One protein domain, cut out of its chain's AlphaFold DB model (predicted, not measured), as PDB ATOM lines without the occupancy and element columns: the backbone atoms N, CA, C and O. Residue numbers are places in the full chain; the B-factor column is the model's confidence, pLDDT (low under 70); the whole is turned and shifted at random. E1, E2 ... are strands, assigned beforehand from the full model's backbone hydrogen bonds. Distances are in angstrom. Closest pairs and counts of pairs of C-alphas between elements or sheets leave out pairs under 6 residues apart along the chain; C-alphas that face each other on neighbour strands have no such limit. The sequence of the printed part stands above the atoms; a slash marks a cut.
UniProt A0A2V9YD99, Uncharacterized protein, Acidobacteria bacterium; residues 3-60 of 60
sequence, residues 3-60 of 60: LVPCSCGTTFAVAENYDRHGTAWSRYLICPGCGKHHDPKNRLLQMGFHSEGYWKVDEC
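AT A GLANCE: This is residues 3 to 60 of the 60 residues of an uncharacterized protein of Acidobacteria bacterium (UniProt A0A2V9YD99). With little regular structure, this model is two small strand hairpins, E3 with E4 and E1 with E2, joined by a long looping stretch, residues 15 to 44, from which residues 20 to 25 stick out. The 58 printed residues, all strand in class with 17 in named elements, run E1, E2, E3, E4; both two-stranded sheets are antiparallel. The whole is only just loose, close to compact, with a radius of gyration of the C-alphas of 12.6 A and spans of 38 by 28 by 17 A.

IN THESE COORDINATES: E3, residues 45 to 49, spans 13.0 A from (149.017, 99.021, 123.783). E4, residues 55 to 59, spans 12.4 A to (150.468, 104.941, 126.568). E1 is residues 3 to 5, 6.5 A; E2 is residues 11 to 14, 10.1 A.

HOW THE PARTS SIT: Hairpin E3 and E4 has directions 132 degrees apart, with N 48 and O 56 at 2.8 A. Hairpin E1 and E2 has 147 degrees, with N 4 and O 12 at 2.9 A. The closest C-alphas of E1 and E3, Leu 3 and Leu 45, are 5.1 A apart. E2 and E4 are apart. Residues 29 to 30 pair antiparallel with 37 to 38.

THE WHOLE: The farthest C-alphas, Trp 25 and Glu 52, are 38.7 A apart. The printed part has no cut; the link E2 to E3 is long. Low-confidence residues, under 70, include 19 to 27 and 40 to 43.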
ATOM      1  N   LEU A   3     145.433  96.317 122.719       84.38
ATOM      2  CA  LEU A   3     145.781  95.977 121.341       84.38
ATOM      3  C   LEU A   3     147.154  95.310 121.292       84.38
ATOM      4  O   LEU A   3     148.100  95.764 121.936       84.38
ATOM      5  N   VAL A   4     147.260  94.263 120.474       84.50
ATOM      6  CA  VAL A   4     148.514  93.555 120.211       84.50
ATOM      7  C   VAL A   4     148.896  93.741 118.742       84.50
ATOM      8  O   VAL A   4     148.226  93.189 117.860       84.50
ATOM      9  N   PRO A   5     149.965  94.500 118.443       86.81
ATOM     10  CA  PRO A   5     150.481  94.613 117.089       86.81
ATOM     11  C   PRO A   5     151.305  93.371 116.716       86.81
ATOM     12  O   PRO A   5     152.249  92.973 117.413       86.81
ATOM     13  N   CYS A   6     150.979  92.767 115.574       87.56
ATOM     14  CA  CYS A   6     151.774  91.705 114.976       87.56
ATOM     15  C   CYS A   6     152.679  92.244 113.868       87.56
ATOM     16  O   CYS A   6     152.279  93.079 113.064       87.56
ATOM     17  N   SER A   7     153.886  91.681 113.743       89.31
ATOM     18  CA  SER A   7     154.804  92.011 112.644       89.31
ATOM     19  C   SER A   7     154.298  91.603 111.257       89.31
ATOM     20  O   SER A   7     154.918  91.965 110.267       89.31
ATOM     21  N   CYS A   8     153.188  90.862 111.165       92.12
ATOM     22  CA  CYS A   8     152.508  90.607 109.892       92.12
ATOM     23  C   CYS A   8     151.620  91.773 109.416       92.12
ATOM     24  O   CYS A   8     151.042  91.679 108.340       92.12
ATOM     25  N   GLY A   9     151.489  92.844 110.208       89.56
ATOM     26  CA  GLY A   9     150.642  94.001 109.904       89.56
ATOM     27  C   GLY A   9     149.242  93.938 110.522       89.56
ATOM     28  O   GLY A   9     148.541  94.944 110.538       89.56
ATOM     29  N   THR A  10     148.827  92.795 111.078       90.62
ATOM     30  CA  THR A  10     147.569  92.693 111.834       90.62
ATOM     31  C   THR A  10     147.730  93.248 113.246       90.62
ATOM     32  O   THR A  10     148.613  92.816 113.989       90.62
ATOM     33  N   THR A  11     146.807  94.114 113.648       88.31
ATOM     34  CA  THR A  11     146.596  94.495 115.049       88.31
ATOM     35  C   THR A  11     145.269  93.913 115.503       88.31
ATOM     36  O   THR A  11     144.266  94.043 114.802       88.31
ATOM     37  N   PHE A  12     145.256  93.245 116.652       85.81
ATOM     38  CA  PHE A  12     144.054  92.600 117.171       85.81
ATOM     39  C   PHE A  12     143.832  92.957 118.634       85.81
ATOM     40  O   PHE A  12     144.775  93.258 119.369       85.81
ATOM     41  N   ALA A  13     142.563  92.966 119.031       84.50
ATOM     42  CA  ALA A  13     142.143  93.432 120.336       84.50
ATOM     43  C   ALA A  13     141.896  92.264 121.292       84.50
ATOM     44  O   ALA A  13     141.369  91.224 120.893       84.50
ATOM     45  N   VAL A  14     142.265  92.450 122.556       79.44
ATOM     46  CA  VAL A  14     142.093  91.457 123.618       79.44
ATOM     47  C   VAL A  14     141.510  92.103 124.870       79.44
ATOM     48  O   VAL A  14     141.840  93.237 125.230       79.44
ATOM     49  N   ALA A  15     140.593  91.387 125.518       77.56
ATOM     50  CA  ALA A  15     139.922  91.856 126.727       77.56
ATOM     51  C   ALA A  15     140.911  91.952 127.897       77.56
ATOM     52  O   ALA A  15     141.820  91.141 127.983       77.56
ATOM     53  N   GLU A  16     140.737  92.902 128.821       72.38
ATOM     54  CA  GLU A  16     141.678  93.107 129.944       72.38
ATOM     55  C   GLU A  16     141.801  91.911 130.888       72.38
ATOM     56  O   GLU A  16     142.827  91.717 131.527       72.38
ATOM     57  N   ASN A  17     140.755  91.095 130.964       69.62
ATOM     58  CA  ASN A  17     140.685  89.912 131.808       69.62
ATOM     59  C   ASN A  17     141.201  88.643 131.114       69.62
ATOM     60  O   ASN A  17     140.927  87.550 131.612       69.62
ATOM     61  N   TYR A  18     141.921  88.762 129.991       70.50
ATOM     62  CA  TYR A  18     142.434  87.603 129.254       70.50
ATOM     63  C   TYR A  18     143.319  86.684 130.120       70.50
ATOM     64  O   TYR A  18     143.418  85.496 129.826       70.50
ATOM     65  N   ASP A  19     143.917  87.198 131.206       63.88
ATOM     66  CA  ASP A  19     144.746  86.429 132.145       63.88
ATOM     67  C   ASP A  19     143.996  85.898 133.387       63.88
ATOM     68  O   ASP A  19     144.523  85.045 134.106       63.88
ATOM     69  N   ARG A  20     142.760  86.355 133.644       60.59
ATOM     70  CA  ARG A  20     142.072  86.138 134.933       60.59
ATOM     71  C   ARG A  20     141.415  84.767 135.075       60.59
ATOM     72  O   ARG A  20     141.045  84.398 136.185       60.59
ATOM     73  N   HIS A  21     141.222  84.025 133.980       55.06
ATOM     74  CA  HIS A  21     140.333  82.853 133.953       55.06
ATOM     75  C   HIS A  21     140.969  81.505 133.591       55.06
ATOM     76  O   HIS A  21     140.237  80.521 133.514       55.06
ATOM     77  N   GLY A  22     142.292  81.372 133.451       47.75
ATOM     78  CA  GLY A  22     142.835  80.012 133.468       47.75
ATOM     79  C   GLY A  22     144.204  79.767 132.863       47.75
ATOM     80  O   GLY A  22     144.435  79.938 131.668       47.75
ATOM     81  N   THR A  23     145.009  79.130 133.714       48.78
ATOM     82  CA  THR A  23     146.159  78.269 133.429       48.78
ATOM     83  C   THR A  23     147.408  78.975 132.915       48.78
ATOM     84  O   THR A  23     147.387  79.761 131.978       48.78
ATOM     85  N   ALA A  24     148.553  78.584 133.471       50.75
ATOM     86  CA  ALA A  24     149.886  78.961 133.003       50.75
ATOM     87  C   ALA A  24     150.174  78.593 131.520       50.75
ATOM     88  O   ALA A  24     151.285  78.816 131.042       50.75
ATOM     89  N   TRP A  25     149.198  78.009 130.811       45.00
ATOM     90  CA  TRP A  25     149.273  77.437 129.469       45.00
ATOM     91  C   TRP A  25     148.626  78.316 128.383       45.00
ATOM     92  O   TRP A  25     148.907  78.109 127.208       45.00
ATOM     93  N   SER A  26     147.862  79.356 128.736       54.72
ATOM     94  CA  SER A  26     147.378  80.390 127.797       54.72
ATOM     95  C   SER A  26     148.361  81.567 127.658       54.72
ATOM     96  O   SER A  26     147.980  82.694 127.358       54.72
ATOM     97  N   ARG A  27     149.661  81.311 127.879       64.56
ATOM     98  CA  ARG A  27     150.733  82.322 127.975       64.56
ATOM     99  C   ARG A  27     150.901  83.179 126.712       64.56
ATOM    100  O   ARG A  27     151.534  84.227 126.783       64.56
ATOM    101  N   TYR A  28     150.358  82.741 125.578       72.88
ATOM    102  CA  TYR A  28     150.516  83.409 124.295       72.88
ATOM    103  C   TYR A  28     149.178  83.642 123.603       72.88
ATOM    104  O   TYR A  28     148.339  82.749 123.515       72.88
ATOM    105  N   LEU A  29     149.025  84.836 123.042       81.50
ATOM    106  CA  LEU A  29     147.940  85.180 122.136       81.50
ATOM    107  C   LEU A  29     148.328  84.778 120.716       81.50
ATOM    108  O   LEU A  29     149.431  85.081 120.260       81.50
ATOM    109  N   ILE A  30     147.423  84.108 120.011       86.50
ATOM    110  CA  ILE A  30     147.654  83.696 118.626       86.50
ATOM    111  C   ILE A  30     147.130  84.790 117.699       86.50
ATOM    112  O   ILE A  30     145.962  85.169 117.764       86.50
ATOM    113  N   CYS A  31     147.999  85.296 116.824       88.94
ATOM    114  CA  CYS A  31     147.616  86.280 115.822       88.94
ATOM    115  C   CYS A  31     146.618  85.657 114.827       88.94
ATOM    116  O   CYS A  31     146.975  84.682 114.161       88.94
ATOM    117  N   PRO A  32     145.425  86.246 114.629       89.88
ATOM    118  CA  PRO A  32     144.440  85.714 113.689       89.88
ATOM    119  C   PRO A  32     144.865  85.860 112.219       89.88
ATOM    120  O   PRO A  32     144.331  85.168 111.362       89.88
ATOM    121  N   GLY A  33     145.824  86.743 111.913       93.06
ATOM    122  CA  GLY A  33     146.312  86.961 110.548       93.06
ATOM    123  C   GLY A  33     147.403  85.984 110.101       93.06
ATOM    124  O   GLY A  33     147.442  85.606 108.936       93.06
ATOM    125  N   CYS A  34     148.301  85.569 111.002       94.00
ATOM    126  CA  CYS A  34     149.468  84.748 110.632       94.00
ATOM    127  C   CYS A  34     149.770  83.570 111.568       94.00
ATOM    128  O   CYS A  34     150.760  82.873 111.360       94.00
ATOM    129  N   GLY A  35     148.983  83.367 112.629       90.81
ATOM    130  CA  GLY A  35     149.164  82.266 113.580       90.81
ATOM    131  C   GLY A  35     150.360  82.409 114.530       90.81
ATOM    132  O   GLY A  35     150.621  81.507 115.322       90.81
ATOM    133  N   LYS A  36     151.104  83.523 114.486       88.25
ATOM    134  CA  LYS A  36     152.231  83.756 115.404       88.25
ATOM    135  C   LYS A  36     151.760  83.890 116.849       88.25
ATOM    136  O   LYS A  36     150.728  84.500 117.121       88.25
ATOM    137  N   HIS A  37     152.587  83.390 117.757       86.62
ATOM    138  CA  HIS A  37     152.408  83.519 119.197       86.62
ATOM    139  C   HIS A  37     152.953  84.867 119.683       86.62
ATOM    140  O   HIS A  37     154.080  85.247 119.359       86.62
ATOM    141  N   HIS A  38     152.155  85.579 120.471       81.81
ATOM    142  CA  HIS A  38     152.495  86.855 121.088       81.81
ATOM    143  C   HIS A  38     152.452  86.722 122.601       81.81
ATOM    144  O   HIS A  38     151.432  86.301 123.136       81.81
ATOM    145  N   ASP A  39     153.534  87.101 123.285       77.19
ATOM    146  CA  ASP A  39     153.509  87.245 124.742       77.19
ATOM    147  C   ASP A  39     152.750  88.534 125.088       77.19
ATOM    148  O   ASP A  39     153.207  89.624 124.716       77.19
ATOM    149  N   PRO A  40     151.606  88.430 125.776       67.38
ATOM    150  CA  PRO A  40     150.837  89.585 126.187       67.38
ATOM    151  C   PRO A  40     151.656  90.536 127.047       67.38
ATOM    152  O   PRO A  40     151.518  91.729 126.910       67.38
ATOM    153  N   LYS A  41     152.573  90.080 127.899       67.44
ATOM    154  CA  LYS A  41     153.238  90.974 128.861       67.44
ATOM    155  C   LYS A  41     154.232  91.949 128.230       67.44
ATOM    156  O   LYS A  41     154.615  92.914 128.878       67.44
ATOM    157  N   ASN A  42     154.639  91.714 126.982       62.09
ATOM    158  CA  ASN A  42     155.716  92.470 126.340       62.09
ATOM    159  C   ASN A  42     155.241  93.473 125.276       62.09
ATOM    160  O   ASN A  42     156.078  94.213 124.759       62.09
ATOM    161  N   ARG A  43     153.960  93.467 124.863       64.12
ATOM    162  CA  ARG A  43     153.481  94.250 123.697       64.12
ATOM    163  C   ARG A  43     152.012  94.691 123.785       64.12
ATOM    164  O   ARG A  43     151.279  94.542 122.806       64.12
ATOM    165  N   LEU A  44     151.564  95.191 124.935       70.06
ATOM    166  CA  LEU A  44     150.195  95.707 125.070       70.06
ATOM    167  C   LEU A  44     150.203  97.206 124.864       70.06
ATOM    168  O   LEU A  44     150.808  97.934 125.640       70.06
ATOM    169  N   LEU A  45     149.472  97.644 123.850       75.31
ATOM    170  CA  LEU A  45     149.017  99.021 123.783       75.31
ATOM    171  C   LEU A  45     147.710  99.100 124.568       75.31
ATOM    172  O   LEU A  45     146.728  98.430 124.220       75.31
ATOM    173  N   GLN A  46     147.709  99.865 125.656       76.06
ATOM    174  CA  GLN A  46     146.512 100.072 126.462       76.06
ATOM    175  C   GLN A  46     145.556 101.007 125.725       76.06
ATOM    176  O   GLN A  46     145.955 102.076 125.277       76.06
ATOM    177  N   MET A  47     144.295 100.595 125.588       77.06
ATOM    178  CA  MET A  47     143.253 101.427 124.991       77.06
ATOM    179  C   MET A  47     142.425 102.100 126.077       77.06
ATOM    180  O   MET A  47     141.787 101.406 126.876       77.06
ATOM    181  N   GLY A  48     142.380 103.427 126.030       75.06
ATOM    182  CA  GLY A  48     141.469 104.263 126.798       75.06
ATOM    183  C   GLY A  48     140.303 104.754 125.967       75.06
ATOM    184  O   GLY A  48     140.404 104.944 124.751       75.06
ATOM    185  N   PHE A  49     139.180 104.980 126.637       76.94
ATOM    186  CA  PHE A  49     138.042 105.654 126.032       76.94
ATOM    187  C   PHE A  49     138.173 107.162 126.243       76.94
ATOM    188  O   PHE A  49     138.223 107.637 127.378       76.94
ATOM    189  N   HIS A  50     138.243 107.914 125.148       80.12
ATOM    190  CA  HIS A  50     138.253 109.367 125.191       80.12
ATOM    191  C   HIS A  50     136.838 109.907 125.416       80.12
ATOM    192  O   HIS A  50     135.861 109.360 124.901       80.12
ATOM    193  N   SER A  51     136.727 111.019 126.142       81.06
ATOM    194  CA  SER A  51     135.446 111.672 126.448       81.06
ATOM    195  C   SER A  51     134.682 112.128 125.201       81.06
ATOM    196  O   SER A  51     133.462 112.241 125.239       81.06
ATOM    197  N   GLU A  52     135.380 112.339 124.084       86.38
ATOM    198  CA  GLU A  52     134.792 112.692 122.785       86.38
ATOM    199  C   GLU A  52     134.222 111.483 122.015       86.38
ATOM    200  O   GLU A  52     133.792 111.620 120.873       86.38
ATOM    201  N   GLY A  53     134.191 110.294 122.625       83.31
ATOM    202  CA  GLY A  53     133.453 109.143 122.100       83.31
ATOM    203  C   GLY A  53     134.265 108.166 121.247       83.31
ATOM    204  O   GLY A  53     133.677 107.317 120.580       83.31
ATOM    205  N   TYR A  54     135.596 108.256 121.256       79.38
ATOM    206  CA  TYR A  54     136.475 107.356 120.502       79.38
ATOM    207  C   TYR A  54     137.509 106.668 121.396       79.38
ATOM    208  O   TYR A  54     137.853 107.149 122.474       79.38
ATOM    209  N   TRP A  55     138.027 105.531 120.934       77.81
ATOM    210  CA  TRP A  55     139.098 104.809 121.615       77.81
ATOM    211  C   TRP A  55     140.463 105.303 121.142       77.81
ATOM    212  O   TRP A  55     140.680 105.457 119.940       77.81
ATOM    213  N   LYS A  56     141.390 105.510 122.075       82.38
ATOM    214  CA  LYS A  56     142.775 105.896 121.792       82.38
ATOM    215  C   LYS A  56     143.748 104.990 122.535       82.38
ATOM    216  O   LYS A  56     143.391 104.405 123.552       82.38
ATOM    217  N   VAL A  57     144.973 104.890 122.029       80.12
ATOM    218  CA  VAL A  57     146.073 104.265 122.770       80.12
ATOM    219  C   VAL A  57     146.520 105.257 123.846       80.12
ATOM    220  O   VAL A  57     146.863 106.391 123.510       80.12
ATOM    221  N   ASP A  58     146.448 104.857 125.113       73.44
ATOM    222  CA  ASP A  58     146.695 105.741 126.258       73.44
ATOM    223  C   ASP A  58     148.189 105.932 126.539       73.44
ATOM    224  O   ASP A  58     148.593 107.047 126.853       73.44
ATOM    225  N   GLU A  59     149.012 104.894 126.370       61.12
ATOM    226  CA  GLU A  59     150.468 104.941 126.568       61.12
ATOM    227  C   GLU A  59     151.158 103.960 125.601       61.12
ATOM    228  O   GLU A  59     150.640 102.869 125.337       61.12
ATOM    229  N   CYS A  60     152.291 104.382 125.032       52.66
ATOM    230  CA  CYS A  60     153.118 103.633 124.079       52.66
ATOM    231  C   CYS A  60     154.483 103.350 124.711       52.66
ATOM    232  O   CYS A  60     155.063 104.320 125.252       52.66
TER     233      CYS A  60